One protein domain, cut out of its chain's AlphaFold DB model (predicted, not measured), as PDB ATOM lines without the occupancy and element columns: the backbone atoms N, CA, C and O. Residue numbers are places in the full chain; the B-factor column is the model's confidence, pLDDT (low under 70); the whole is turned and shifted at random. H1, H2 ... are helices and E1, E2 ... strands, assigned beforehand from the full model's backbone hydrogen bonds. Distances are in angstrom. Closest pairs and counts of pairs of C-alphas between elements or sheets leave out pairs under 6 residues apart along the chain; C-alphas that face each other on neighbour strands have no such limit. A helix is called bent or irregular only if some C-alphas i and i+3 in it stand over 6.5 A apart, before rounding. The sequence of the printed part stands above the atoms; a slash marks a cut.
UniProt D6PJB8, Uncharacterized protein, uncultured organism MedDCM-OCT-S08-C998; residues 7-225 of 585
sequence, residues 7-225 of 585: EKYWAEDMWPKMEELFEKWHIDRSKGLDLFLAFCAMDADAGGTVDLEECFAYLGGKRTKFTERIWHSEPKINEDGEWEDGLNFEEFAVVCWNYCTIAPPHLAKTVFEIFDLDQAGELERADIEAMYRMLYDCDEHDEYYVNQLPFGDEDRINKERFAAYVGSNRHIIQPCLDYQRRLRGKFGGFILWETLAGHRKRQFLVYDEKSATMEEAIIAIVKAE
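Overview. This is residues 7 to 225 of the 585 residues of an uncharacterized protein of uncultured organism MedDCM-OCT-S08-C998 (UniProt D6PJB8). An elongated body of crossed helices has H1, H2 and H3 toward one end and, toward the other, H7, H8 and H9 with a tiny two-strand sheet, E1 and E2. H5 and H6 follow each other between these ends, H10 runs lengthwise past both, and H11, H12 and H13 cover another side. The printed part has 219 residues, with thirteen named helices and two antiparallel strands in the order H1 to H6, E1, H7, H8, E2, H9 to H13; the class is mostly helix. The whole is compact, with a radius of gyration of the C-alphas of 18.1 A and spans of 58 by 35 by 34 A.

Arrangement. H1, residues 7 to 25, touches H2, residues 29 to 42, at a steep tilt of 64 degrees, opposite ways; their closest C-alphas, Trp 10 and Leu 33, are 6.7 A apart. H2, with residues 41 to 42 alone, touches H3, residues 52 to 59; the closest C-alphas, Met 42 and Tyr 58, are 5.7 A apart. H4 holds residues 65 to 70. H5, residues 89 to 101, touches H11, residues 190 to 203, with residues 100 to 101 alone; the closest C-alphas, Thr 101 and Ala 197, are 4.2 A apart. The hub is H6, residues 104 to 115. It touches H9, residues 159 to 168, at a steep tilt of 41 degrees, opposite ways, the closest C-alphas being Pro 105 and Gly 167, 4.7 A apart. With residues 104 to 108 alone it touches H10, residues 170 to 186; the closest C-alphas, Ala 108 and Ile 173, are 7.1 A apart. E1, residues 122 to 124, and E2, residues 156 to 158, have N 123 and O 157 within hydrogen-bond range at 2.9 A. H7, residues 125 to 136, only just touches H8, residues 143 to 146, with 3 pairs of C-alphas within 8 A; the closest, Glu 129 and Val 146, are 6.9 A apart. H12, residues 205 to 210, touches H13, residues 214 to 223; the closest C-alphas, Tyr 207 and Ala 217, are 5.1 A apart. Not every O i to N i+4 pair is within hydrogen-bond range in H1 (9 of 15), H9 (5 of 6) and H10 (11 of 13); H8 is too short for such a pair, and in the other helices every pair is.

Along the chain. H1 begins at C-alpha 7 (177.001, 204.802, 103.555) and is 20.7 A long; H2 is 19.9 A, H10 22.0 A and H11 20.0 A. H1 and H10 are irregular: C-alphas 17 and 20 are 7.4 A apart, and C-alphas 172 and 175 8.5 A. H13 ends at C-alpha 223 (185.759, 230.040, 98.847).

Size, cuts and confidence. The C-alphas farthest apart, Lys 8 and Glu 154, are separated by 59.1 A. The printed part has no cut; the link from H4 to H5, residues 71 to 88, is long. Mean pLDDT of the printed part is 93.2, and no printed residue is under 70.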
ATOM      1  N   GLU A   7     176.302 204.455 102.311       94.81
ATOM      2  CA  GLU A   7     177.001 204.802 103.555       94.81
ATOM      3  C   GLU A   7     178.510 204.565 103.456       94.81
ATOM      4  O   GLU A   7     179.312 205.329 103.996       94.81
ATOM      5  N   LYS A   8     178.913 203.511 102.741       94.19
ATOM      6  CA  LYS A   8     180.328 203.205 102.516       94.19
ATOM      7  C   LYS A   8     180.945 204.192 101.530       94.19
ATOM      8  O   LYS A   8     182.045 204.677 101.773       94.19
ATOM      9  N   TYR A   9     180.233 204.506 100.447       95.12
ATOM     10  CA  TYR A   9     180.665 205.518  99.482       95.12
ATOM     11  C   TYR A   9     180.768 206.905 100.133       95.12
ATOM     12  O   TYR A   9     181.751 207.617  99.937       95.12
ATOM     13  N   TRP A  10     179.808 207.251 100.994       95.69
ATOM     14  CA  TRP A  10     179.870 208.444 101.828       95.69
ATOM     15  C   TRP A  10     181.128 208.461 102.688       95.69
ATOM     16  O   TRP A  10     181.870 209.437 102.690       95.69
ATOM     17  N   ALA A  11     181.390 207.372 103.411       95.00
ATOM     18  CA  ALA A  11     182.482 207.330 104.364       95.00
ATOM     19  C   ALA A  11     183.871 207.402 103.713       95.00
ATOM     20  O   ALA A  11     184.752 208.045 104.286       95.00
ATOM     21  N   GLU A  12     184.061 206.726 102.579       94.62
ATOM     22  CA  GLU A  12     185.368 206.535 101.942       94.62
ATOM     23  C   GLU A  12     185.656 207.537 100.818       94.62
ATOM     24  O   GLU A  12     186.806 207.934 100.661       94.62
ATOM     25  N   ASP A  13     184.646 207.935 100.037       93.44
ATOM     26  CA  ASP A  13     184.849 208.693  98.795       93.44
ATOM     27  C   ASP A  13     184.272 210.114  98.864       93.44
ATOM     28  O   ASP A  13     184.926 211.059  98.427       93.44
ATOM     29  N   MET A  14     183.060 210.283  99.408       95.12
ATOM     30  CA  MET A  14     182.371 211.581  99.381       95.12
ATOM     31  C   MET A  14     182.722 212.478 100.574       95.12
ATOM     32  O   MET A  14     183.026 213.653 100.384       95.12
ATOM     33  N   TRP A  15     182.736 211.945 101.801       95.69
ATOM     34  CA  TRP A  15     183.063 212.726 102.999       95.69
ATOM     35  C   TRP A  15     184.430 213.406 102.897       95.69
ATOM     36  O   TRP A  15     184.469 214.603 103.139       95.69
ATOM     37  N   PRO A  16     185.523 212.747 102.462       95.69
ATOM     38  CA  PRO A  16     186.816 213.426 102.335       95.69
ATOM     39  C   PRO A  16     186.801 214.628 101.381       95.69
ATOM     40  O   PRO A  16     187.571 215.565 101.576       95.69
ATOM     41  N   LYS A  17     185.929 214.622 100.360       94.88
ATOM     42  CA  LYS A  17     185.754 215.754  99.438       94.88
ATOM     43  C   LYS A  17     184.936 216.884 100.070       94.88
ATOM     44  O   LYS A  17     185.236 218.052  99.862       94.88
ATOM     45  N   MET A  18     183.927 216.527 100.863       95.75
ATOM     46  CA  MET A  18     182.950 217.463 101.429       95.75
ATOM     47  C   MET A  18     183.287 217.945 102.844       95.75
ATOM     48  O   MET A  18     182.682 218.908 103.307       95.75
ATOM     49  N   GLU A  19     184.221 217.294 103.543       94.31
ATOM     50  CA  GLU A  19     184.518 217.506 104.967       94.31
ATOM     51  C   GLU A  19     184.842 218.968 105.259       94.31
ATOM     52  O   GLU A  19     184.245 219.564 106.149       94.31
ATOM     53  N   GLU A  20     185.713 219.580 104.454       90.62
ATOM     54  CA  GLU A  20     186.088 220.984 104.627       90.62
ATOM     55  C   GLU A  20     184.879 221.922 104.479       90.62
ATOM     56  O   GLU A  20     184.673 222.834 105.287       90.62
ATOM     57  N   LEU A  21     184.047 221.679 103.466       93.50
ATOM     58  CA  LEU A  21     182.868 222.491 103.191       93.50
ATOM     59  C   LEU A  21     181.805 222.324 104.288       93.50
ATOM     60  O   LEU A  21     181.232 223.309 104.761       93.50
ATOM     61  N   PHE A  22     181.572 221.090 104.736       95.44
ATOM     62  CA  PHE A  22     180.557 220.759 105.734       95.44
ATOM     63  C   PHE A  22     180.982 221.183 107.144       95.44
ATOM     64  O   PHE A  22     180.150 221.736 107.865       95.44
ATOM     65  N   GLU A  23     182.264 221.064 107.512       92.25
ATOM     66  CA  GLU A  23     182.795 221.650 108.750       92.25
ATOM     67  C   GLU A  23     182.546 223.161 108.788       92.25
ATOM     68  O   GLU A  23     181.993 223.676 109.765       92.25
ATOM     69  N   LYS A  24     182.876 223.871 107.701       91.62
ATOM     70  CA  LYS A  24     182.655 225.321 107.599       91.62
ATOM     71  C   LYS A  24     181.181 225.692 107.770       91.62
ATOM     72  O   LYS A  24     180.842 226.678 108.437       91.62
ATOM     73  N   TRP A  25     180.290 224.905 107.181       94.19
ATOM     74  CA  TRP A  25     178.846 225.096 107.293       94.19
ATOM     75  C   TRP A  25     178.244 224.571 108.591       94.19
ATOM     76  O   TRP A  25     177.058 224.794 108.821       94.19
ATOM     77  N   HIS A  26     179.043 223.953 109.462       93.75
ATOM     78  CA  HIS A  26     178.607 223.358 110.722       93.75
ATOM     79  C   HIS A  26     177.628 222.177 110.534       93.75
ATOM     80  O   HIS A  26     176.719 221.943 111.344       93.75
ATOM     81  N   ILE A  27     177.834 221.424 109.451       95.50
ATOM     82  CA  ILE A  27     177.179 220.157 109.130       95.50
ATOM     83  C   ILE A  27     178.129 219.033 109.550       95.50
ATOM     84  O   ILE A  27     179.209 218.869 108.994       95.50
ATOM     85  N   ASP A  28     177.741 218.256 110.559       94.81
ATOM     86  CA  ASP A  28     178.516 217.082 110.960       94.81
ATOM     87  C   ASP A  28     178.348 215.924 109.963       94.81
ATOM     88  O   ASP A  28     177.457 215.915 109.109       94.81
ATOM     89  N   ARG A  29     179.203 214.909 110.100       95.75
ATOM     90  CA  ARG A  29     179.224 213.744 109.209       95.75
ATOM     91  C   ARG A  29     177.896 212.997 109.127       95.75
ATOM     92  O   ARG A  29     177.601 212.426 108.081       95.75
ATOM     93  N   SER A  30     177.112 212.992 110.206       95.44
ATOM     94  CA  SER A  30     175.810 212.320 110.238       95.44
ATOM     95  C   SER A  30     174.783 213.097 109.423       95.44
ATOM     96  O   SER A  30     174.127 212.524 108.564       95.44
ATOM     97  N   LYS A  31     174.688 214.413 109.627       95.12
ATOM     98  CA  LYS A  31     173.780 215.277 108.854       95.12
ATOM     99  C   LYS A  31     174.164 215.334 107.381       95.12
ATOM    100  O   LYS A  31     173.297 215.401 106.516       95.12
ATOM    101  N   GLY A  32     175.465 215.308 107.099       95.88
ATOM    102  CA  GLY A  32     175.963 215.219 105.734       95.88
ATOM    103  C   GLY A  32     175.557 213.911 105.055       95.88
ATOM    104  O   GLY A  32     175.145 213.941 103.898       95.88
ATOM    105  N   LEU A  33     175.586 212.792 105.794       96.19
ATOM    106  CA  LEU A  33     175.080 211.509 105.305       96.19
ATOM    107  C   LEU A  33     173.581 211.587 105.003       96.19
ATOM    108  O   LEU A  33     173.172 211.128 103.947       96.19
ATOM    109  N   ASP A  34     172.771 212.196 105.871       95.31
ATOM    110  CA  ASP A  34     171.325 212.333 105.631       95.31
ATOM    111  C   ASP A  34     171.031 213.111 104.335       95.31
ATOM    112  O   ASP A  34     170.151 212.732 103.559       95.31
ATOM    113  N   LEU A  35     171.796 214.176 104.067       95.81
ATOM    114  CA  LEU A  35     171.691 214.943 102.825       95.81
ATOM    115  C   LEU A  35     172.146 214.123 101.607       95.81
ATOM    116  O   LEU A  35     171.503 214.172 100.560       95.81
ATOM    117  N   PHE A  36     173.216 213.337 101.752       96.94
ATOM    118  CA  PHE A  36     173.704 212.432 100.711       96.94
ATOM    119  C   PHE A  36     172.716 211.308 100.395       96.94
ATOM    120  O   PHE A  36     172.486 210.992  99.233       96.94
ATOM    121  N   LEU A  37     172.069 210.733 101.407       95.81
ATOM    122  CA  LEU A  37     171.030 209.725 101.210       95.81
ATOM    123  C   LEU A  37     169.804 210.310 100.505       95.81
ATOM    124  O   LEU A  37     169.198 209.625  99.685       95.81
ATOM    125  N   ALA A  38     169.457 211.571 100.782       95.44
ATOM    126  CA  ALA A  38     168.400 212.256 100.050       95.44
ATOM    127  C   ALA A  38     168.771 212.461  98.572       95.44
ATOM    128  O   ALA A  38     167.943 212.181  97.713       95.44
ATOM    129  N   PHE A  39     170.016 212.853  98.278       96.69
ATOM    130  CA  PHE A  39     170.537 212.950  96.909       96.69
ATOM    131  C   PHE A  39     170.488 211.604  96.173       96.69
ATOM    132  O   PHE A  39     169.913 211.515  95.098       96.69
ATOM    133  N   CYS A  40     170.987 210.527  96.787       95.75
ATOM    134  CA  CYS A  40     170.934 209.181  96.203       95.75
ATOM    135  C   CYS A  40     169.506 208.667  95.972       95.75
ATOM    136  O   CYS A  40     169.305 207.765  95.170       95.75
ATOM    137  N   ALA A  41     168.524 209.170  96.724       95.19
ATOM    138  CA  ALA A  41     167.122 208.822  96.525       95.19
ATOM    139  C   ALA A  41     166.445 209.677  95.437       95.19
ATOM    140  O   ALA A  41     165.369 209.303  94.970       95.19
ATOM    141  N   MET A  42     167.046 210.818  95.081       95.44
ATOM    142  CA  MET A  42     166.640 211.667  93.961       95.44
ATOM    143  C   MET A  42     167.211 211.155  92.637       95.44
ATOM    144  O   MET A  42     166.455 211.078  91.679       95.44
ATOM    145  N   ASP A  43     168.493 210.778  92.634       95.94
ATOM    146  CA  ASP A  43     169.250 210.186  91.518       95.94
ATOM    147  C   ASP A  43     168.679 208.796  91.172       95.94
ATOM    148  O   ASP A  43     169.087 207.766  91.723       95.94
ATOM    149  N   ALA A  44     167.635 208.776  90.343       92.94
ATOM    150  CA  ALA A  44     166.827 207.590  90.082       92.94
ATOM    151  C   ALA A  44     167.540 206.625  89.129       92.94
ATOM    152  O   ALA A  44     167.310 205.411  89.197       92.94
ATOM    153  N   ASP A  45     168.399 207.154  88.257       92.62
ATOM    154  CA  ASP A  45     169.221 206.376  87.335       92.62
ATOM    155  C   ASP A  45     170.602 205.989  87.907       92.62
ATOM    156  O   ASP A  45     171.284 205.124  87.343       92.62
ATOM    157  N   ALA A  46     170.959 206.522  89.081       91.19
ATOM    158  CA  ALA A  46     172.236 206.333  89.765       91.19
ATOM    159  C   ALA A  46     173.449 206.853  88.964       91.19
ATOM    160  O   ALA A  46     174.568 206.325  89.121       91.19
ATOM    161  N   GLY A  47     173.229 207.864  88.117       89.75
ATOM    162  CA  GLY A  47     174.215 208.535  87.275       89.75
ATOM    163  C   GLY A  47     175.236 209.354  88.064       89.75
ATOM    164  O   GLY A  47     176.355 209.559  87.597       89.75
ATOM    165  N   GLY A  48     174.925 209.721  89.313       91.81
ATOM    166  CA  GLY A  48     175.777 210.560  90.161       91.81
ATOM    167  C   GLY A  48     175.509 212.060  90.026       91.81
ATOM    168  O   GLY A  48     176.178 212.857  90.693       91.81
ATOM    169  N   THR A  49     174.511 212.420  89.227       94.69
ATOM    170  CA  THR A  49     173.934 213.754  89.075       94.69
ATOM    171  C   THR A  49     172.429 213.671  89.265       94.69
ATOM    172  O   THR A  49     171.859 212.597  89.144       94.69
ATOM    173  N   VAL A  50     171.793 214.797  89.577       95.81
ATOM    174  CA  VAL A  50     170.331 214.886  89.640       95.81
ATOM    175  C   VAL A  50     169.858 215.981  88.697       95.81
ATOM    176  O   VAL A  50     170.269 217.139  88.844       95.81
ATOM    177  N   ASP A  51     168.996 215.627  87.746       94.38
ATOM    178  CA  ASP A  51     168.399 216.574  86.801       94.38
ATOM    179  C   ASP A  51     167.130 217.262  87.362       94.38
ATOM    180  O   ASP A  51     166.716 217.064  88.514       94.38
ATOM    181  N   LEU A  52     166.507 218.143  86.568       93.19
ATOM    182  CA  LEU A  52     165.299 218.859  86.991       93.19
ATOM    183  C   LEU A  52     164.111 217.907  87.187       93.19
ATOM    184  O   LEU A  52     163.347 218.055  88.146       93.19
ATOM    185  N   GLU A  53     163.922 216.956  86.279       94.06
ATOM    186  CA  GLU A  53     162.834 215.986  86.292       94.06
ATOM    187  C   GLU A  53     162.882 215.120  87.559       94.06
ATOM    188  O   GLU A  53     161.869 214.999  88.259       94.06
ATOM    189  N   GLU A  54     164.058 214.604  87.906       94.94
ATOM    190  CA  GLU A  54     164.339 213.843  89.122       94.94
ATOM    191  C   GLU A  54     164.130 214.683  90.386       94.94
ATOM    192  O   GLU A  54     163.441 214.252  91.324       94.94
ATOM    193  N   CYS A  55     164.625 215.930  90.390       92.25
ATOM    194  CA  CYS A  55     164.404 216.865  91.492       92.25
ATOM    195  C   CYS A  55     162.913 217.040  91.795       92.25
ATOM    196  O   CYS A  55     162.479 216.884  92.943       92.25
ATOM    197  N   PHE A  56     162.101 217.354  90.782       92.69
ATOM    198  CA  PHE A  56     160.672 217.598  90.976       92.69
ATOM    199  C   PHE A  56     159.881 216.328  91.285       92.69
ATOM    200  O   PHE A  56     158.935 216.394  92.078       92.69
ATOM    201  N   ALA A  57     160.271 215.181  90.721       94.12
ATOM    202  CA  ALA A  57     159.655 213.896  91.034       94.12
ATOM    203  C   ALA A  57     159.811 213.543  92.524       94.12
ATOM    204  O   ALA A  57     158.846 213.115  93.165       94.12
ATOM    205  N   TYR A  58     160.992 213.783  93.101       93.94
ATOM    206  CA  TYR A  58     161.279 213.463  94.501       93.94
ATOM    207  C   TYR A  58     160.744 214.503  95.501       93.94
ATOM    208  O   TYR A  58     160.135 214.168  96.531       93.94
ATOM    209  N   LEU A  59     160.979 215.789  95.225       91.31
ATOM    210  CA  LEU A  59     160.608 216.892  96.118       91.31
ATOM    211  C   LEU A  59     159.093 217.108  96.158       91.31
ATOM    212  O   LEU A  59     158.527 217.445  97.212       91.31
ATOM    213  N   GLY A  60     158.444 216.879  95.015       87.12
ATOM    214  CA  GLY A  60     157.044 217.184  94.774       87.12
ATOM    215  C   GLY A  60     156.732 218.681  94.862       87.12
ATOM    216  O   GLY A  60     157.567 219.524  95.188       87.12
ATOM    217  N   GLY A  61     155.468 219.021  94.626       85.00
ATOM    218  CA  GLY A  61     155.019 220.412  94.528       85.00
ATOM    219  C   GLY A  61     154.856 220.862  93.078       85.00
ATOM    220  O   GLY A  61     154.965 220.063  92.153       85.00
ATOM    221  N   LYS A  62     154.517 222.140  92.892       87.38
ATOM    222  CA  LYS A  62     154.274 222.712  91.565       87.38
ATOM    223  C   LYS A  62     155.619 223.092  90.931       87.38
ATOM    224  O   LYS A  62     156.401 223.819  91.547       87.38
ATOM    225  N   ARG A  63     155.889 222.579  89.728       90.81
ATOM    226  CA  ARG A  63     157.030 222.995  88.901       90.81
ATOM    227  C   ARG A  63     156.696 224.359  88.308       90.81
ATOM    228  O   ARG A  63     155.795 224.463  87.485       90.81
ATOM    229  N   THR A  64     157.391 225.392  88.767       88.62
ATOM    230  CA  THR A  64     157.231 226.772  88.307       88.62
ATOM    231  C   THR A  64     158.547 227.248  87.710       88.62
ATOM    232  O   THR A  64     159.606 226.685  87.990       88.62
ATOM    233  N   LYS A  65     158.520 228.324  86.919       83.38
ATOM    234  CA  LYS A  65     159.754 228.905  86.364       83.38
ATOM    235  C   LYS A  65     160.739 229.351  87.438       83.38
ATOM    236  O   LYS A  65     161.942 229.280  87.230       83.38
ATOM    237  N   PHE A  66     160.239 229.749  88.602       86.38
ATOM    238  CA  PHE A  66     161.085 230.058  89.744       86.38
ATOM    239  C   PHE A  66     161.736 228.806  90.340       86.38
ATOM    240  O   PHE A  66     162.944 228.799  90.565       86.38
ATOM    241  N   THR A  67     160.965 227.739  90.576       90.31
ATOM    242  CA  THR A  67     161.532 226.518  91.160       90.31
ATOM    243  C   THR A  67     162.486 225.812  90.202       90.31
ATOM    244  O   THR A  67     163.467 225.249  90.674       90.31
ATOM    245  N   GLU A  68     162.262 225.894  88.884       90.94
ATOM    246  CA  GLU A  68     163.213 225.425  87.863       90.94
ATOM    247  C   GLU A  68     164.564 226.129  87.995       90.94
ATOM    248  O   GLU A  68     165.596 225.473  87.954       90.94
ATOM    249  N   ARG A  69     164.572 227.448  88.220       87.94
ATOM    250  CA  ARG A  69     165.819 228.214  88.330       87.94
ATOM    251  C   ARG A  69     166.616 227.949  89.600       87.94
ATOM    252  O   ARG A  69     167.826 228.106  89.571       87.94
ATOM    253  N   ILE A  70     165.976 227.541  90.697       90.00
ATOM    254  CA  ILE A  70     166.703 227.146  91.918       90.00
ATOM    255  C   ILE A  70     167.561 225.904  91.657       90.00
ATOM    256  O   ILE A  70     168.667 225.807  92.176       90.00
ATOM    257  N   TRP A  71     167.024 224.958  90.885       92.00
ATOM    258  CA  TRP A  71     167.645 223.662  90.606       92.00
ATOM    259  C   TRP A  71     168.355 223.622  89.253       92.00
ATOM    260  O   TRP A  71     168.803 222.564  88.826       92.00
ATOM    261  N   HIS A  72     168.437 224.759  88.564       88.12
ATOM    262  CA  HIS A  72     169.094 224.840  87.274       88.12
ATOM    263  C   HIS A  72     170.605 224.670  87.442       88.12
ATOM    264  O   HIS A  72     171.226 225.336  88.269       88.12
ATOM    265  N   SER A  73     171.169 223.787  86.626       85.94
ATOM    266  CA  SER A  73     172.602 223.605  86.434       85.94
ATOM    267  C   SER A  73     172.894 223.878  84.964       85.94
ATOM    268  O   SER A  73     172.152 223.406  84.098       85.94
ATOM    269  N   GLU A  74     173.929 224.661  84.670       84.06
ATOM    270  CA  GLU A  74     174.392 224.795  83.290       84.06
ATOM    271  C   GLU A  74     175.147 223.518  82.881       84.06
ATOM    272  O   GLU A  74     175.984 223.041  83.656       84.06
ATOM    273  N   PRO A  75     174.909 222.970  81.671       86.25
ATOM    274  CA  PRO A  75     175.668 221.829  81.178       86.25
ATOM    275  C   PRO A  75     177.168 222.122  81.183       86.25
ATOM    276  O   PRO A  75     177.625 223.144  80.663       86.25
ATOM    277  N   LYS A  76     177.945 221.200  81.740       87.31
ATOM    278  CA  LYS A  76     179.387 221.362  81.962       87.31
ATOM    279  C   LYS A  76     180.144 220.116  81.529       87.31
ATOM    280  O   LYS A  76     179.556 219.069  81.293       87.31
ATOM    281  N   ILE A  77     181.459 220.238  81.393       83.00
ATOM    282  CA  ILE A  77     182.330 219.115  81.043       83.00
ATOM    283  C   ILE A  77     182.913 218.537  82.337       83.00
ATOM    284  O   ILE A  77     183.525 219.277  83.109       83.00
ATOM    285  N   ASN A  78     182.719 217.241  82.577       84.00
ATOM    286  CA  ASN A  78     183.250 216.550  83.754       84.00
ATOM    287  C   ASN A  78     184.761 216.244  83.625       84.00
ATOM    288  O   ASN A  78     185.399 216.550  82.615       84.00
ATOM    289  N   GLU A  79     185.356 215.633  84.656       80.31
ATOM    290  CA  GLU A  79     186.790 215.276  84.680       80.31
ATOM    291  C   GLU A  79     187.203 214.322  83.540       80.31
ATOM    292  O   GLU A  79     188.366 214.319  83.134       80.31
ATOM    293  N   ASP A  80     186.250 213.563  82.994       84.31
ATOM    294  CA  ASP A  80     186.454 212.610  81.900       84.31
ATOM    295  C   ASP A  80     186.281 213.252  80.507       84.31
ATOM    296  O   ASP A  80     186.485 212.597  79.481       84.31
ATOM    297  N   GLY A  81     185.967 214.551  80.443       85.50
ATOM    298  CA  GLY A  81     185.771 215.277  79.188       85.50
ATOM    299  C   GLY A  81     184.381 215.095  78.569       85.50
ATOM    300  O   GLY A  81     184.177 215.483  77.416       85.50
ATOM    301  N   GLU A  82     183.431 214.518  79.307       85.75
ATOM    302  CA  GLU A  82     182.059 214.276  78.862       85.75
ATOM    303  C   GLU A  82     181.116 215.385  79.334       85.75
ATOM    304  O   GLU A  82     181.339 216.018  80.367       85.75
ATOM    305  N   TRP A  83     180.054 215.628  78.562       86.19
ATOM    306  CA  TRP A  83     178.997 216.552  78.965       86.19
ATOM    307  C   TRP A  83     178.193 215.947  80.117       86.19
ATOM    308  O   TRP A  83     177.614 214.873  79.974       86.19
ATOM    309  N   GLU A  84     178.159 216.660  81.233       86.69
ATOM    310  CA  GLU A  84     177.396 216.360  82.436       86.69
ATOM    311  C   GLU A  84     176.259 217.385  82.548       86.69
ATOM    312  O   GLU A  84     176.496 218.598  82.505       86.69
ATOM    313  N   ASP A  85     175.028 216.885  82.645       89.69
ATOM    314  CA  ASP A  85     173.817 217.674  82.882       89.69
ATOM    315  C   ASP A  85     173.264 217.337  84.275       89.69
ATOM    316  O   ASP A  85     173.402 216.211  84.755       89.69
ATOM    317  N   GLY A  86     172.663 218.320  84.941       92.44
ATOM    318  CA  GLY A  86     172.212 218.205  86.328       92.44
ATOM    319  C   GLY A  86     173.260 218.594  87.379       92.44
ATOM    320  O   GLY A  86     174.333 219.128  87.086       92.44
ATOM    321  N   LEU A  87     172.899 218.395  88.647       95.38
ATOM    322  CA  LEU A  87     173.711 218.771  89.807       95.38
ATOM    323  C   LEU A  87     174.430 217.545  90.359       95.38
ATOM    324  O   LEU A  87     173.779 216.562  90.714       95.38
ATOM    325  N   ASN A  88     175.749 217.618  90.523       95.38
ATOM    326  CA  ASN A  88     176.446 216.616  91.328       95.38
ATOM    327  C   ASN A  88     176.159 216.837  92.829       95.38
ATOM    328  O   ASN A  88     175.547 217.831  93.228       95.38
ATOM    329  N   PHE A  89     176.599 215.920  93.697       96.31
ATOM    330  CA  PHE A  89     176.285 216.025  95.128       96.31
ATOM    331  C   PHE A  89     176.806 217.315  95.790       96.31
ATOM    332  O   PHE A  89     176.137 217.863  96.667       96.31
ATOM    333  N   GLU A  90     177.986 217.798  95.397       95.94
ATOM    334  CA  GLU A  90     178.559 219.020  95.965       95.94
ATOM    335  C   GLU A  90     177.688 220.231  95.622       95.94
ATOM    336  O   GLU A  90     177.293 220.987  96.511       95.94
ATOM    337  N   GLU A  91     177.307 220.362  94.356       95.19
ATOM    338  CA  GLU A  91     176.446 221.439  93.869       95.19
ATOM    339  C   GLU A  91     175.046 221.350  94.461       95.19
ATOM    340  O   GLU A  91     174.519 222.346  94.955       95.19
ATOM    341  N   PHE A  92     174.472 220.149  94.506       96.56
ATOM    342  CA  PHE A  92     173.212 219.892  95.191       96.56
ATOM    343  C   PHE A  92     173.266 220.353  96.651       96.56
ATOM    344  O   PHE A  92     172.348 221.026  97.131       96.56
ATOM    345  N   ALA A  93     174.350 220.038  97.366       96.94
ATOM    346  CA  ALA A  93     174.529 220.451  98.750       96.94
ATOM    347  C   ALA A  93     174.684 221.974  98.884       96.94
ATOM    348  O   ALA A  93     174.111 222.548  99.811       96.94
ATOM    349  N   VAL A  94     175.387 222.638  97.958       96.31
ATOM    350  CA  VAL A  94     175.497 224.109  97.889       96.31
ATOM    351  C   VAL A  94     174.132 224.748  97.652       96.31
ATOM    352  O   VAL A  94     173.762 225.662  98.390       96.31
ATOM    353  N   VAL A  95     173.359 224.260  96.680       95.50
ATOM    354  CA  VAL A  95     172.013 224.760  96.360       95.50
ATOM    355  C   VAL A  95     171.084 224.575  97.557       95.50
ATOM    356  O   VAL A  95     170.448 225.536  98.004       95.50
ATOM    357  N   CYS A  96     171.065 223.374  98.145       96.00
ATOM    358  CA  CYS A  96     170.289 223.077  99.346       96.00
ATOM    359  C   CYS A  96     170.686 223.990 100.498       96.00
ATOM    360  O   CYS A  96     169.820 224.604 101.121       96.00
ATOM    361  N   TRP A  97     171.982 224.101 100.788       97.31
ATOM    362  CA  TRP A  97     172.464 224.932 101.879       97.31
ATOM    363  C   TRP A  97     172.120 226.393 101.642       97.31
ATOM    364  O   TRP A  97     171.561 227.031 102.535       97.31
ATOM    365  N   ASN A  98     172.366 226.918 100.443       96.44
ATOM    366  CA  ASN A  98     172.074 228.300 100.109       96.44
ATOM    367  C   ASN A  98     170.577 228.591 100.272       96.44
ATOM    368  O   ASN A  98     170.195 229.435 101.088       96.44
ATOM    369  N   TYR A  99     169.726 227.843  99.572       96.25
ATOM    370  CA  TYR A  99     168.290 228.092  99.568       96.25
ATOM    371  C   TYR A  99     167.647 227.809 100.924       96.25
ATOM    372  O   TYR A  99     166.773 228.555 101.354       96.25
ATOM    373  N   CYS A 100     168.073 226.779 101.654       97.25
ATOM    374  CA  CYS A 100     167.488 226.458 102.952       97.25
ATOM    375  C   CYS A 100     168.030 227.319 104.098       97.25
ATOM    376  O   CYS A 100     167.383 227.348 105.139       97.25
ATOM    377  N   THR A 101     169.141 228.047 103.963       97.50
ATOM    378  CA  THR A 101     169.675 228.900 105.051       97.50
ATOM    379  C   THR A 101     169.465 230.398 104.840       97.50
ATOM    380  O   THR A 101     169.570 231.161 105.802       97.50
ATOM    381  N   ILE A 102     169.138 230.828 103.618       96.00
ATOM    382  CA  ILE A 102     168.955 232.241 103.280       96.00
ATOM    383  C   ILE A 102     167.761 232.868 104.025       96.00
ATOM    384  O   ILE A 102     166.693 232.265 104.189       96.00
ATOM    385  N   ALA A 103     167.950 234.098 104.510       95.75
ATOM    386  CA  ALA A 103     166.908 234.857 105.202       95.75
ATOM    387  C   ALA A 103     165.901 235.470 104.206       95.75
ATOM    388  O   ALA A 103     166.289 235.761 103.078       95.75
ATOM    389  N   PRO A 104     164.645 235.760 104.608       95.88
ATOM    390  CA  PRO A 104     163.625 236.273 103.688       95.88
ATOM    391  C   PRO A 104     164.019 237.512 102.858       95.88
ATOM    392  O   PRO A 104     163.747 237.498 101.662       95.88
ATOM    393  N   PRO A 105     164.700 238.546 103.404       95.69
ATOM    394  CA  PRO A 105     165.151 239.682 102.591       95.69
ATOM    395  C   PRO A 105     166.169 239.286 101.515       95.69
ATOM    396  O   PRO A 105     166.134 239.802 100.407       95.69
ATOM    397  N   HIS A 106     167.062 238.342 101.815       96.00
ATOM    398  CA  HIS A 106     168.057 237.854 100.859       96.00
ATOM    399  C   HIS A 106     167.427 236.908  99.828       96.00
ATOM    400  O   HIS A 106     167.775 236.969  98.656       96.00
ATOM    401  N   LEU A 107     166.429 236.107 100.224       96.12
ATOM    402  CA  LEU A 107     165.634 235.323  99.276       96.12
ATOM    403  C   LEU A 107     164.890 236.232  98.292       96.12
ATOM    404  O   LEU A 107     164.794 235.914  97.114       96.12
ATOM    405  N   ALA A 108     164.404 237.385  98.761       96.12
ATOM    406  CA  ALA A 108     163.809 238.396  97.898       96.12
ATOM    407  C   ALA A 108     164.817 238.962  96.885       96.12
ATOM    408  O   ALA A 108     164.437 239.177  95.741       96.12
ATOM    409  N   LYS A 109     166.095 239.137  97.259       95.75
ATOM    410  CA  LYS A 109     167.156 239.501  96.302       95.75
ATOM    411  C   LYS A 109     167.352 238.418  95.237       95.75
ATOM    412  O   LYS A 109     167.394 238.754  94.064       95.75
ATOM    413  N   THR A 110     167.385 237.136  95.618       93.81
ATOM    414  CA  THR A 110     167.464 236.025  94.647       93.81
ATOM    415  C   THR A 110     166.269 236.015  93.696       93.81
ATOM    416  O   THR A 110     166.430 235.834  92.496       93.81
ATOM    417  N   VAL A 111     165.058 236.229  94.221       94.88
ATOM    418  CA  VAL A 111     163.848 236.354  93.394       94.88
ATOM    419  C   VAL A 111     163.983 237.538  92.438       94.88
ATOM    420  O   VAL A 111     163.737 237.378  91.252       94.88
ATOM    421  N   PHE A 112     164.409 238.701  92.927       95.62
ATOM    422  CA  PHE A 112     164.617 239.889  92.102       95.62
ATOM    423  C   PHE A 112     165.611 239.619  90.966       95.62
ATOM    424  O   PHE A 112     165.303 239.879  89.812       95.62
ATOM    425  N   GLU A 113     166.763 239.022  91.278       93.31
ATOM    426  CA  GLU A 113     167.828 238.687  90.318       93.31
ATOM    427  C   GLU A 113     167.374 237.704  89.236       93.31
ATOM    428  O   GLU A 113     167.841 237.765  88.105       93.31
ATOM    429  N   ILE A 114     166.426 236.819  89.549       90.50
ATOM    430  CA  ILE A 114     165.815 235.932  88.556       90.50
ATOM    431  C   ILE A 114     165.008 236.728  87.516       90.50
ATOM    432  O   ILE A 114     164.996 236.365  86.338       90.50
ATOM    433  N   PHE A 115     164.315 237.785  87.930       91.00
ATOM    434  CA  PHE A 115     163.460 238.573  87.038       91.00
ATOM    435  C   PHE A 115     164.169 239.788  86.427       91.00
ATOM    436  O   PHE A 115     163.706 240.288  85.409       91.00
ATOM    437  N   ASP A 116     165.317 240.196  86.968       93.50
ATOM    438  CA  ASP A 116     166.194 241.237  86.419       93.50
ATOM    439  C   ASP A 116     167.082 240.665  85.300       93.50
ATOM    440  O   ASP A 116     168.298 240.525  85.438       93.50
ATOM    441  N   LEU A 117     166.443 240.261  84.195       87.19
ATOM    442  CA  LEU A 117     167.095 239.579  83.068       87.19
ATOM    443  C   LEU A 117     168.223 240.410  82.443       87.19
ATOM    444  O   LEU A 117     169.234 239.848  82.022       87.19
ATOM    445  N   ASP A 118     168.046 241.730  82.409       90.31
ATOM    446  CA  ASP A 118     168.991 242.674  81.812       90.31
ATOM    447  C   ASP A 118     170.043 243.178  82.816       90.31
ATOM    448  O   ASP A 118     170.901 243.985  82.454       90.31
ATOM    449  N   GLN A 119     169.993 242.706  84.070       89.94
ATOM    450  CA  GLN A 119     170.859 243.153  85.168       89.94
ATOM    451  C   GLN A 119     170.850 244.682  85.339       89.94
ATOM    452  O   GLN A 119     171.872 245.300  85.654       89.94
ATOM    453  N   ALA A 120     169.691 245.305  85.118       91.38
ATOM    454  CA  ALA A 120     169.511 246.748  85.206       91.38
ATOM    455  C   ALA A 120     169.531 247.242  86.663       91.38
ATOM    456  O   ALA A 120     169.708 248.437  86.910       91.38
ATOM    457  N   GLY A 121     169.361 246.336  87.635       93.44
ATOM    458  CA  GLY A 121     169.278 246.651  89.062       93.44
ATOM    459  C   GLY A 121     167.907 247.178  89.498       93.44
ATOM    460  O   GLY A 121     167.705 247.465  90.684       93.44
ATOM    461  N   GLU A 122     166.959 247.272  88.566       95.75
ATOM    462  CA  GLU A 122     165.606 247.790  88.748       95.75
ATOM    463  C   GLU A 122     164.601 246.932  87.976       95.75
ATOM    464  O   GLU A 122     164.875 246.518  86.856       95.75
ATOM    465  N   LEU A 123     163.429 246.693  88.567       96.50
ATOM    466  CA  LEU A 123     162.306 246.019  87.917       96.50
ATOM    467  C   LEU A 123     161.185 247.015  87.652       96.50
ATOM    468  O   LEU A 123     160.815 247.787  88.543       96.50
ATOM    469  N   GLU A 124     160.622 246.975  86.451       96.25
ATOM    470  CA  GLU A 124     159.414 247.716  86.109       96.25
ATOM    471  C   GLU A 124     158.179 247.022  86.696       96.25
ATOM    472  O   GLU A 124     158.189 245.833  87.042       96.25
ATOM    473  N   ARG A 125     157.059 247.744  86.780       95.12
ATOM    474  CA  ARG A 125     155.777 247.163  87.211       95.12
ATOM    475  C   ARG A 125     155.412 245.900  86.422       95.12
ATOM    476  O   ARG A 125     154.980 244.923  87.026       95.12
ATOM    477  N   ALA A 126     155.645 245.884  85.108       95.06
ATOM    478  CA  ALA A 126     155.377 244.719  84.263       95.06
ATOM    479  C   ALA A 126     156.223 243.489  84.653       95.06
ATOM    480  O   ALA A 126     155.710 242.364  84.646       95.06
ATOM    481  N   ASP A 127     157.482 243.689  85.058       95.31
ATOM    482  CA  ASP A 127     158.364 242.611  85.519       95.31
ATOM    483  C   ASP A 127     157.883 242.039  86.851       95.31
ATOM    484  O   ASP A 127     157.875 240.826  87.052       95.31
ATOM    485  N   ILE A 128     157.399 242.899  87.749       95.25
ATOM    486  CA  ILE A 128     156.805 242.504  89.030       95.25
ATOM    487  C   ILE A 128     155.503 241.716  88.828       95.25
ATOM    488  O   ILE A 128     155.266 240.716  89.511       95.25
ATOM    489  N   GLU A 129     154.661 242.124  87.878       94.94
ATOM    490  CA  GLU A 129     153.447 241.392  87.503       94.94
ATOM    491  C   GLU A 129     153.778 240.016  86.902       94.94
ATOM    492  O   GLU A 129     153.102 239.021  87.185       94.94
ATOM    493  N   ALA A 130     154.826 239.929  86.077       93.19
ATOM    494  CA  ALA A 130     155.332 238.663  85.549       93.19
ATOM    495  C   ALA A 130     155.920 237.781  86.661       93.19
ATOM    496  O   ALA A 130     155.592 236.594  86.737       93.19
ATOM    497  N   MET A 131     156.712 238.364  87.562       94.00
ATOM    498  CA  MET A 131     157.256 237.702  88.743       94.00
ATOM    499  C   MET A 131     156.144 237.104  89.597       94.00
ATOM    500  O   MET A 131     156.205 235.923  89.927       94.00
ATOM    501  N   TYR A 132     155.098 237.873  89.905       94.19
ATOM    502  CA  TYR A 132     153.955 237.379  90.671       94.19
ATOM    503  C   TYR A 132     153.318 236.164  89.989       94.19
ATOM    504  O   TYR A 132     153.210 235.099  90.598       94.19
ATOM    505  N   ARG A 133     152.969 236.282  88.701       92.94
ATOM    506  CA  ARG A 133     152.356 235.185  87.936       92.94
ATOM    507  C   ARG A 133     153.218 233.928  87.918       92.94
ATOM    508  O   ARG A 133     152.692 232.831  88.059       92.94
ATOM    509  N   MET A 134     154.539 234.066  87.808       90.25
ATOM    510  CA  MET A 134     155.459 232.925  87.796       90.25
ATOM    511  C   MET A 134     155.723 232.322  89.184       90.25
ATOM    512  O   MET A 134     155.957 231.117  89.283       90.25
ATOM    513  N   LEU A 135     155.687 233.124  90.254       91.25
ATOM    514  CA  LEU A 135     155.838 232.643  91.633       91.25
ATOM    515  C   LEU A 135     154.592 231.905  92.124       91.25
ATOM    516  O   LEU A 135     154.707 230.845  92.738       91.25
ATOM    517  N   TYR A 136     153.417 232.475  91.865       90.81
ATOM    518  CA  TYR A 136     152.126 231.918  92.273       90.81
ATOM    519  C   TYR A 136     151.572 230.909  91.269       90.81
ATOM    520  O   TYR A 136     150.690 230.124  91.621       90.81
ATOM    521  N   ASP A 137     152.134 230.898  90.056       90.25
ATOM    522  CA  ASP A 137     151.737 230.039  88.945       90.25
ATOM    523  C   ASP A 137     150.233 230.202  88.659       90.25
ATOM    524  O   ASP A 137     149.409 229.298  88.853       90.25
ATOM    525  N   CYS A 138     149.899 231.437  88.280       91.56
ATOM    526  CA  CYS A 138     148.566 231.921  87.947       91.56
ATOM    527  C   CYS A 138     148.610 232.801  86.686       91.56
ATOM    528  O   CYS A 138     149.630 233.422  86.383       91.56
ATOM    529  N   ASP A 139     147.495 232.862  85.956       92.00
ATOM    530  CA  ASP A 139     147.421 233.580  84.673       92.00
ATOM    531  C   ASP A 139     147.376 235.108  84.845       92.00
ATOM    532  O   ASP A 139     147.932 235.855  84.034       92.00
ATOM    533  N   GLU A 140     146.756 235.570  85.932       93.44
ATOM    534  CA  GLU A 140     146.585 236.981  86.284       93.44
ATOM    535  C   GLU A 140     147.271 237.274  87.622       93.44
ATOM    536  O   GLU A 140     147.295 236.429  88.518       93.44
ATOM    537  N   HIS A 141     147.859 238.464  87.755       91.50
ATOM    538  CA  HIS A 141     148.397 238.930  89.029       91.50
ATOM    539  C   HIS A 141     147.290 239.597  89.851       91.50
ATOM    540  O   HIS A 141     146.344 240.152  89.300       91.50
ATOM    541  N   ASP A 142     147.423 239.583  91.173       93.12
ATOM    542  CA  ASP A 142     146.505 240.312  92.046       93.12
ATOM    543  C   ASP A 142     147.024 241.746  92.262       93.12
ATOM    544  O   ASP A 142     148.058 241.974  92.905       93.12
ATOM    545  N   GLU A 143     146.297 242.720  91.699       92.69
ATOM    546  CA  GLU A 143     146.615 244.151  91.768       92.69
ATOM    547  C   GLU A 143     146.802 244.646  93.208       92.69
ATOM    548  O   GLU A 143     147.600 245.555  93.443       92.69
ATOM    549  N   TYR A 144     146.115 244.047  94.189       93.25
ATOM    550  CA  TYR A 144     146.252 244.424  95.594       93.25
ATOM    551  C   TYR A 144     147.685 244.233  96.105       93.25
ATOM    552  O   TYR A 144     148.183 245.067  96.867       93.25
ATOM    553  N   TYR A 145     148.368 243.161  95.692       90.31
ATOM    554  CA  TYR A 145     149.747 242.888  96.109       90.31
ATOM    555  C   TYR A 145     150.764 243.700  95.310       90.31
ATOM    556  O   TYR A 145     151.742 244.177  95.885       90.31
ATOM    557  N   VAL A 146     150.524 243.904  94.012       93.19
ATOM    558  CA  VAL A 146     151.410 244.722  93.172       93.19
ATOM    559  C   VAL A 146     151.387 246.180  93.636       93.19
ATOM    560  O   VAL A 146     152.442 246.755  93.877       93.19
ATOM    561  N   ASN A 147     150.207 246.754  93.885       93.19
ATOM    562  CA  ASN A 147     150.059 248.154  94.312       93.19
ATOM    563  C   ASN A 147     150.616 248.443  95.720       93.19
ATOM    564  O   ASN A 147     150.784 249.600  96.098       93.19
ATOM    565  N   GLN A 148     150.886 247.405  96.512       92.88
ATOM    566  CA  GLN A 148     151.514 247.529  97.826       92.88
ATOM    567  C   GLN A 148     153.030 247.733  97.752       92.88
ATOM    568  O   GLN A 148     153.631 248.196  98.729       92.88
ATOM    569  N   LEU A 149     153.651 247.385  96.623       94.31
ATOM    570  CA  LEU A 149     155.087 247.509  96.462       94.31
ATOM    571  C   LEU A 149     155.500 248.981  96.380       94.31
ATOM    572  O   LEU A 149     154.831 249.798  95.746       94.31
ATOM    573  N   PRO A 150     156.612 249.349  97.032       94.12
ATOM    574  CA  PRO A 150     157.054 250.727  97.086       94.12
ATOM    575  C   PRO A 150     157.792 251.081  95.788       94.12
ATOM    576  O   PRO A 150     159.021 251.135  95.774       94.12
ATOM    577  N   PHE A 151     157.056 251.326  94.706       94.75
ATOM    578  CA  PHE A 151     157.631 251.827  93.457       94.75
ATOM    579  C   PHE A 151     158.261 253.223  93.651       94.75
ATOM    580  O   PHE A 151     157.917 253.985  94.567       94.75
ATOM    581  N   GLY A 152     159.304 253.501  92.878       90.88
ATOM    582  CA  GLY A 152     159.994 254.783  92.776       90.88
ATOM    583  C   GLY A 152     159.451 255.617  91.627       90.88
ATOM    584  O   GLY A 152     158.273 255.521  91.285       90.88
ATOM    585  N   ASP A 153     160.322 256.440  91.055       85.19
ATOM    586  CA  ASP A 153     159.998 257.194  89.850       85.19
ATOM    587  C   ASP A 153     159.801 256.220  88.671       85.19
ATOM    588  O   ASP A 153     160.439 255.168  88.608       85.19
ATOM    589  N   GLU A 154     158.880 256.552  87.762       88.94
ATOM    590  CA  GLU A 154     158.584 255.760  86.551       88.94
ATOM    591  C   GLU A 154     158.113 254.308  86.799       88.94
ATOM    592  O   GLU A 154     158.326 253.441  85.957       88.94
ATOM    593  N   ASP A 155     157.460 254.027  87.935       93.31
ATOM    594  CA  ASP A 155     156.954 252.685  88.288       93.31
ATOM    595  C   ASP A 155     158.047 251.590  88.329       93.31
ATOM    596  O   ASP A 155     157.786 250.408  88.080       93.31
ATOM    597  N   ARG A 156     159.279 251.975  88.695       95.56
ATOM    598  CA  ARG A 156     160.425 251.067  88.894       95.56
ATOM    599  C   ARG A 156     160.695 250.787  90.372       95.56
ATOM    600  O   ARG A 156     160.441 251.627  91.235       95.56
ATOM    601  N   ILE A 157     161.242 249.620  90.702       96.88
ATOM    602  CA  ILE A 157     161.710 249.289  92.057       96.88
ATOM    603  C   ILE A 157     163.100 248.658  92.003       96.88
ATOM    604  O   ILE A 157     163.323 247.703  91.267       96.88
ATOM    605  N   ASN A 158     164.036 249.170  92.804       96.50
ATOM    606  CA  ASN A 158     165.376 248.592  92.902       96.50
ATOM    607  C   ASN A 158     165.442 247.410  93.881       96.50
ATOM    608  O   ASN A 158     164.567 247.214  94.738       96.50
ATOM    609  N   LYS A 159     166.520 246.633  93.755       95.75
ATOM    610  CA  LYS A 159     166.761 245.397  94.508       95.75
ATOM    611  C   LYS A 159     166.693 245.599  96.024       95.75
ATOM    612  O   LYS A 159     166.033 244.830  96.728       95.75
ATOM    613  N   GLU A 160     167.340 246.637  96.550       94.94
ATOM    614  CA  GLU A 160     167.423 246.911  97.989       94.94
ATOM    615  C   GLU A 160     166.057 247.275  98.567       94.94
ATOM    616  O   GLU A 160     165.675 246.780  99.632       94.94
ATOM    617  N   ARG A 161     165.303 248.120  97.858       95.81
ATOM    618  CA  ARG A 161     163.975 248.569  98.281       95.81
ATOM    619  C   ARG A 161     162.972 247.422  98.240       95.81
ATOM    620  O   ARG A 161     162.199 247.274  99.189       95.81
ATOM    621  N   PHE A 162     163.029 246.578  97.207       96.94
ATOM    622  CA  PHE A 162     162.230 245.356  97.125       96.94
ATOM    623  C   PHE A 162     162.546 244.402  98.286       96.94
ATOM    624  O   PHE A 162     161.650 244.013  99.038       96.94
ATOM    625  N   ALA A 163     163.827 244.095  98.509       96.12
ATOM    626  CA  ALA A 163     164.260 243.194  99.574       96.12
ATOM    627  C   ALA A 163     163.887 243.697 100.980       96.12
ATOM    628  O   ALA A 163     163.410 242.922 101.817       96.12
ATOM    629  N   ALA A 164     164.061 244.996 101.240       95.62
ATOM    630  CA  ALA A 164     163.682 245.617 102.506       95.62
ATOM    631  C   ALA A 164     162.167 245.533 102.749       95.62
ATOM    632  O   ALA A 164     161.734 245.194 103.855       95.62
ATOM    633  N   TYR A 165     161.361 245.784 101.712       96.38
ATOM    634  CA  TYR A 165     159.906 245.691 101.803       96.38
ATOM    635  C   TYR A 165     159.443 244.260 102.095       96.38
ATOM    636  O   TYR A 165     158.659 244.041 103.021       96.38
ATOM    637  N   VAL A 166     159.978 243.275 101.370       95.44
ATOM    638  CA  VAL A 166     159.665 241.851 101.563       95.44
ATOM    639  C   VAL A 166     160.093 241.348 102.946       95.44
ATOM    640  O   VAL A 166     159.437 240.479 103.526       95.44
ATOM    641  N   GLY A 167     161.147 241.927 103.531       93.38
ATOM    642  CA  GLY A 167     161.560 241.629 104.903       93.38
ATOM    643  C   GLY A 167     160.439 241.811 105.933       93.38
ATOM    644  O   GLY A 167     160.303 240.983 106.842       93.38
ATOM    645  N   SER A 168     159.606 242.839 105.744       94.69
ATOM    646  CA  SER A 168     158.423 243.128 106.566       94.69
ATOM    647  C   SER A 168     157.150 242.475 106.015       94.69
ATOM    648  O   SER A 168     156.309 242.015 106.784       94.69
ATOM    649  N   ASN A 169     157.029 242.371 104.689       95.69
ATOM    650  CA  ASN A 169     155.849 241.881 103.976       95.69
ATOM    651  C   ASN A 169     156.151 240.571 103.243       95.69
ATOM    652  O   ASN A 169     156.153 240.487 102.018       95.69
ATOM    653  N   ARG A 170     156.392 239.512 104.020       95.19
ATOM    654  CA  ARG A 170     156.796 238.191 103.503       95.19
ATOM    655  C   ARG A 170     155.796 237.561 102.541       95.19
ATOM    656  O   ARG A 170     156.181 236.717 101.737       95.19
ATOM    657  N   HIS A 171     154.534 237.974 102.632       92.62
ATOM    658  CA  HIS A 171     153.470 237.443 101.801       92.62
ATOM    659  C   HIS A 171     153.716 237.694 100.308       92.62
ATOM    660  O   HIS A 171     153.206 236.915  99.530       92.62
ATOM    661  N   ILE A 172     154.519 238.693  99.916       93.06
ATOM    662  CA  ILE A 172     154.862 238.999  98.512       93.06
ATOM    663  C   ILE A 172     155.613 237.849  97.819       93.06
ATOM    664  O   ILE A 172     155.429 237.620  96.629       93.06
ATOM    665  N   ILE A 173     156.444 237.107  98.558       94.88
ATOM    666  CA  ILE A 173     157.200 235.946  98.051       94.88
ATOM    667  C   ILE A 173     156.792 234.653  98.769       94.88
ATOM    668  O   ILE A 173     157.597 233.730  98.924       94.88
ATOM    669  N   GLN A 174     155.550 234.585  99.263       95.12
ATOM    670  CA  GLN A 174     155.080 233.460 100.075       95.12
ATOM    671  C   GLN A 174     155.311 232.088  99.413       95.12
ATOM    672  O   GLN A 174     155.788 231.195 100.122       95.12
ATOM    673  N   PRO A 175     155.097 231.905  98.091       94.50
ATOM    674  CA  PRO A 175     155.384 230.634  97.426       94.50
ATOM    675  C   PRO A 175     156.842 230.179  97.586       94.50
ATOM    676  O   PRO A 175     157.099 229.001  97.837       94.50
ATOM    677  N   CYS A 176     157.805 231.107  97.539       94.56
ATOM    678  CA  CYS A 176     159.226 230.806  97.728       94.56
ATOM    679  C   CYS A 176     159.507 230.324  99.154       94.56
ATOM    680  O   CYS A 176     160.230 229.347  99.362       94.56
ATOM    681  N   LEU A 177     158.912 230.992 100.145       95.69
ATOM    682  CA  LEU A 177     159.070 230.652 101.560       95.69
ATOM    683  C   LEU A 177     158.411 229.314 101.901       95.69
ATOM    684  O   LEU A 177     158.960 228.537 102.685       95.69
ATOM    685  N   ASP A 178     157.263 229.014 101.298       95.31
ATOM    686  CA  ASP A 178     156.601 227.721 101.456       95.31
ATOM    687  C   ASP A 178     157.397 226.599 100.781       95.31
ATOM    688  O   ASP A 178     157.517 225.507 101.347       95.31
ATOM    689  N   TYR A 179     158.022 226.874  99.632       94.88
ATOM    690  CA  TYR A 179     158.958 225.944  99.008       94.88
ATOM    691  C   TYR A 179     160.200 225.720  99.880       94.88
ATOM    692  O   TYR A 179     160.555 224.577 100.153       94.88
ATOM    693  N   GLN A 180     160.798 226.782 100.433       95.50
ATOM    694  CA  GLN A 180     161.919 226.683 101.376       95.50
ATOM    695  C   GLN A 180     161.538 225.834 102.591       95.50
ATOM    696  O   GLN A 180     162.276 224.931 102.978       95.50
ATOM    697  N   ARG A 181     160.352 226.061 103.167       95.69
ATOM    698  CA  ARG A 181     159.830 225.262 104.282       95.69
ATOM    699  C   ARG A 181     159.690 223.786 103.889       95.69
ATOM    700  O   ARG A 181     160.078 222.911 104.658       95.69
ATOM    701  N   ARG A 182     159.179 223.491 102.694       94.38
ATOM    702  CA  ARG A 182     159.069 222.116 102.183       94.38
ATOM    703  C   ARG A 182     160.437 221.440 102.074       94.38
ATOM    704  O   ARG A 182     160.589 220.339 102.598       94.38
ATOM    705  N   LEU A 183     161.418 222.103 101.460       94.62
ATOM    706  CA  LEU A 183     162.779 221.569 101.316       94.62
ATOM    707  C   LEU A 183     163.431 221.321 102.676       94.62
ATOM    708  O   LEU A 183     163.969 220.242 102.916       94.62
ATOM    709  N   ARG A 184     163.274 222.259 103.618       95.50
ATOM    710  CA  ARG A 184     163.753 222.079 104.996       95.50
ATOM    711  C   ARG A 184     163.143 220.857 105.680       95.50
ATOM    712  O   ARG A 184     163.826 220.175 106.435       95.50
ATOM    713  N   GLY A 185     161.865 220.577 105.428       93.75
ATOM    714  CA  GLY A 185     161.195 219.385 105.943       93.75
ATOM    715  C   GLY A 185     161.704 218.084 105.316       93.75
ATOM    716  O   GLY A 185     161.783 217.074 106.008       93.75
ATOM    717  N   LYS A 186     162.063 218.109 104.026       92.31
ATOM    718  CA  LYS A 186     162.559 216.943 103.281       92.31
ATOM    719  C   LYS A 186     164.010 216.592 103.608       92.31
ATOM    720  O   LYS A 186     164.334 215.414 103.696       92.31
ATOM    721  N   PHE A 187     164.860 217.590 103.827       91.69
ATOM    722  CA  PHE A 187     166.298 217.391 104.001       91.69
ATOM    723  C   PHE A 187     166.721 217.565 105.466       91.69
ATOM    724  O   PHE A 187     167.131 218.641 105.865       91.69
ATOM    725  N   GLY A 188     166.597 216.549 106.320       86.38
ATOM    726  CA  GLY A 188     167.113 216.613 107.706       86.38
ATOM    727  C   GLY A 188     166.297 217.457 108.708       86.38
ATOM    728  O   GLY A 188     166.648 217.533 109.886       86.38
ATOM    729  N   GLY A 189     165.176 218.048 108.282       93.31
ATOM    730  CA  GLY A 189     164.162 218.640 109.158       93.31
ATOM    731  C   GLY A 189     164.386 220.107 109.551       93.31
ATOM    732  O   GLY A 189     165.467 220.681 109.435       93.31
ATOM    733  N   PHE A 190     163.326 220.743 110.062       94.00
ATOM    734  CA  PHE A 190     163.295 222.188 110.336       94.00
ATOM    735  C   PHE A 190     164.371 222.681 111.307       94.00
ATOM    736  O   PHE A 190     164.987 223.715 111.060       94.00
ATOM    737  N   ILE A 191     164.617 221.933 112.385       94.69
ATOM    738  CA  ILE A 191     165.553 222.325 113.452       94.69
ATOM    739  C   ILE A 191     166.987 222.428 112.917       94.69
ATOM    740  O   ILE A 191     167.720 223.354 113.278       94.69
ATOM    741  N   LEU A 192     167.377 221.504 112.031       94.69
ATOM    742  CA  LEU A 192     168.686 221.518 111.383       94.69
ATOM    743  C   LEU A 192     168.883 222.840 110.639       94.69
ATOM    744  O   LEU A 192     169.822 223.584 110.919       94.69
ATOM    745  N   TRP A 193     167.963 223.166 109.738       96.75
ATOM    746  CA  TRP A 193     168.091 224.346 108.892       96.75
ATOM    747  C   TRP A 193     167.947 225.664 109.639       96.75
ATOM    748  O   TRP A 193     168.590 226.634 109.252       96.75
ATOM    749  N   GLU A 194     167.166 225.727 110.719       96.19
ATOM    750  CA  GLU A 194     167.157 226.913 111.585       96.19
ATOM    751  C   GLU A 194     168.507 227.125 112.271       96.19
ATOM    752  O   GLU A 194     169.012 228.250 112.323       96.19
ATOM    753  N   THR A 195     169.133 226.041 112.733       96.06
ATOM    754  CA  THR A 195     170.472 226.093 113.334       96.06
ATOM    755  C   THR A 195     171.506 226.577 112.316       96.06
ATOM    756  O   THR A 195     172.282 227.493 112.610       96.06
ATOM    757  N   LEU A 196     171.476 226.022 111.100       97.06
ATOM    758  CA  LEU A 196     172.374 226.399 110.005       97.06
ATOM    759  C   LEU A 196     172.118 227.829 109.505       97.06
ATOM    760  O   LEU A 196     173.070 228.569 109.266       97.06
ATOM    761  N   ALA A 197     170.862 228.274 109.421       97.00
ATOM    762  CA  ALA A 197     170.515 229.659 109.090       97.00
ATOM    763  C   ALA A 197     171.033 230.642 110.153       97.00
ATOM    764  O   ALA A 197     171.565 231.706 109.828       97.00
ATOM    765  N   GLY A 198     170.942 230.273 111.436       96.62
ATOM    766  CA  GLY A 198     171.540 231.034 112.530       96.62
ATOM    767  C   GLY A 198     173.066 231.114 112.426       96.62
ATOM    768  O   GLY A 198     173.641 232.172 112.685       96.62
ATOM    769  N   HIS A 199     173.720 230.022 112.021       95.12
ATOM    770  CA  HIS A 199     175.162 229.995 111.751       95.12
ATOM    771  C   HIS A 199     175.538 230.892 110.570       95.12
ATOM    772  O   HIS A 199     176.397 231.758 110.733       95.12
ATOM    773  N   ARG A 200     174.828 230.786 109.436       95.69
ATOM    774  CA  ARG A 200     175.020 231.661 108.268       95.69
ATOM    775  C   ARG A 200     174.898 233.129 108.638       95.69
ATOM    776  O   ARG A 200     175.779 233.915 108.307       95.69
ATOM    777  N   LYS A 201     173.879 233.497 109.416       95.25
ATOM    778  CA  LYS A 201     173.706 234.880 109.876       95.25
ATOM    779  C   LYS A 201     174.879 235.383 110.730       95.25
ATOM    780  O   LYS A 201     175.191 236.565 110.682       95.25
ATOM    781  N   ARG A 202     175.520 234.526 111.531       94.12
ATOM    782  CA  ARG A 202     176.657 234.935 112.377       94.12
ATOM    783  C   ARG A 202     177.973 235.004 111.610       94.12
ATOM    784  O   ARG A 202     178.753 235.911 111.867       94.12
ATOM    785  N   GLN A 203     178.221 234.048 110.717       92.38
ATOM    786  CA  GLN A 203     179.529 233.878 110.073       92.38
ATOM    787  C   GLN A 203     179.601 234.465 108.662       92.38
ATOM    788  O   GLN A 203     180.669 234.888 108.229       92.38
ATOM    789  N   PHE A 204     178.478 234.503 107.943       94.62
ATOM    790  CA  PHE A 204     178.461 234.769 106.505       94.62
ATOM    791  C   PHE A 204     177.599 235.964 106.081       94.62
ATOM    792  O   PHE A 204     177.598 236.309 104.904       94.62
ATOM    793  N   LEU A 205     176.934 236.650 107.020       93.94
ATOM    794  CA  LEU A 205     176.100 237.823 106.716       93.94
ATOM    795  C   LEU A 205     176.860 238.908 105.942       93.94
ATOM    796  O   LEU A 205     176.301 239.537 105.054       93.94
ATOM    797  N   VAL A 206     178.153 239.082 106.227       93.56
ATOM    798  CA  VAL A 206     179.002 240.053 105.523       93.56
ATOM    799  C   VAL A 206     179.071 239.768 104.017       93.56
ATOM    800  O   VAL A 206     179.128 240.712 103.237       93.56
ATOM    801  N   TYR A 207     179.047 238.499 103.599       94.62
ATOM    802  CA  TYR A 207     179.034 238.133 102.179       94.62
ATOM    803  C   TYR A 207     177.660 238.391 101.553       94.62
ATOM    804  O   TYR A 207     177.596 238.953 100.462       94.62
ATOM    805  N   ASP A 208     176.575 238.067 102.265       93.12
ATOM    806  CA  ASP A 208     175.194 238.327 101.820       93.12
ATOM    807  C   ASP A 208     174.892 239.843 101.674       93.12
ATOM    808  O   ASP A 208     174.053 240.251 100.866       93.12
ATOM    809  N   GLU A 209     175.571 240.694 102.453       92.19
ATOM    810  CA  GLU A 209     175.407 242.154 102.420       92.19
ATOM    811  C   GLU A 209     176.322 242.862 101.413       92.19
ATOM    812  O   GLU A 209     175.913 243.877 100.850       92.19
ATOM    813  N   LYS A 210     177.552 242.374 101.204       92.88
ATOM    814  CA  LYS A 210     178.562 243.069 100.382       92.88
ATOM    815  C   LYS A 210     178.614 242.637  98.918       92.88
ATOM    816  O   LYS A 210     179.202 243.365  98.124       92.88
ATOM    817  N   SER A 211     178.086 241.465  98.579       93.62
ATOM    818  CA  SER A 211     178.136 240.952  97.202       93.62
ATOM    819  C   SER A 211     177.101 241.652  96.320       93.62
ATOM    820  O   SER A 211     176.043 242.045  96.820       93.62
ATOM    821  N   ALA A 212     177.388 241.813  95.024       90.75
ATOM    822  CA  ALA A 212     176.458 242.468  94.102       90.75
ATOM    823  C   ALA A 212     175.267 241.557  93.764       90.75
ATOM    824  O   ALA A 212     174.140 242.039  93.581       90.75
ATOM    825  N   THR A 213     175.512 240.242  93.737       93.38
ATOM    826  CA  THR A 213     174.487 239.207  93.562       93.38
ATOM    827  C   THR A 213     174.512 238.162  94.674       93.38
ATOM    828  O   THR A 213     175.516 237.979  95.373       93.38
ATOM    829  N   MET A 214     173.403 237.434  94.842       92.88
ATOM    830  CA  MET A 214     173.363 236.311  95.783       92.88
ATOM    831  C   MET A 214     174.212 235.120  95.318       92.88
ATOM    832  O   MET A 214     174.661 234.329  96.150       92.88
ATOM    833  N   GLU A 215     174.460 235.008  94.013       91.44
ATOM    834  CA  GLU A 215     175.366 234.016  93.431       91.44
ATOM    835  C   GLU A 215     176.834 234.306  93.796       91.44
ATOM    836  O   GLU A 215     177.555 233.437  94.290       91.44
ATOM    837  N   GLU A 216     177.268 235.562  93.671       93.38
ATOM    838  CA  GLU A 216     178.595 235.983  94.127       93.38
ATOM    839  C   GLU A 216     178.775 235.749  95.631       93.38
ATOM    840  O   GLU A 216     179.836 235.289  96.065       93.38
ATOM    841  N   ALA A 217     177.727 236.003  96.425       94.12
ATOM    842  CA  ALA A 217     177.749 235.758  97.863       94.12
ATOM    843  C   ALA A 217     177.994 234.280  98.184       94.12
ATOM    844  O   ALA A 217     178.851 233.975  99.016       94.12
ATOM    845  N   ILE A 218     177.294 233.348  97.523       94.12
ATOM    846  CA  ILE A 218     177.497 231.915  97.776       94.12
ATOM    847  C   ILE A 218     178.882 231.453  97.314       94.12
ATOM    848  O   ILE A 218     179.541 230.727  98.057       94.12
ATOM    849  N   ILE A 219     179.381 231.935  96.172       94.00
ATOM    850  CA  ILE A 219     180.741 231.625  95.701       94.00
ATOM    851  C   ILE A 219     181.783 232.127  96.709       94.00
ATOM    852  O   ILE A 219     182.716 231.396  97.055       94.00
ATOM    853  N   ALA A 220     181.623 233.349  97.221       93.69
ATOM    854  CA  ALA A 220     182.513 233.911  98.232       93.69
ATOM    855  C   ALA A 220     182.458 233.114  99.544       93.69
ATOM    856  O   ALA A 220     183.502 232.823 100.127       93.69
ATOM    857  N   ILE A 221     181.266 232.684  99.975       93.75
ATOM    858  CA  ILE A 221     181.099 231.821 101.150       93.75
ATOM    859  C   ILE A 221     181.789 230.475 100.930       93.75
ATOM    860  O   ILE A 221     182.515 230.033 101.817       93.75
ATOM    861  N   VAL A 222     181.606 229.827  99.775       92.94
ATOM    862  CA  VAL A 222     182.237 228.539  99.429       92.94
ATOM    863  C   VAL A 222     183.763 228.663  99.377       92.94
ATOM    864  O   VAL A 222     184.444 227.765  99.864       92.94
ATOM    865  N   LYS A 223     184.306 229.794  98.917       92.06
ATOM    866  CA  LYS A 223     185.759 230.040  98.847       92.06
ATOM    867  C   LYS A 223     186.388 230.585 100.132       92.06
ATOM    868  O   LYS A 223     187.610 230.578 100.247       92.06
ATOM    869  N   ALA A 224     185.596 231.071 101.089       89.38
ATOM    870  CA  ALA A 224     186.125 231.614 102.335       89.38
ATOM    871  C   ALA A 224     186.882 230.538 103.136       89.38
ATOM    872  O   ALA A 224     186.320 229.481 103.442       89.38
ATOM    873  N   GLU A 225     188.139 230.830 103.490       80.69
ATOM    874  CA  GLU A 225     188.940 229.992 104.386       80.69
ATOM    875  C   GLU A 225     188.331 229.994 105.795       80.69
ATOM    876  O   GLU A 225     187.990 231.054 106.325       80.69
TER     877      GLU A 225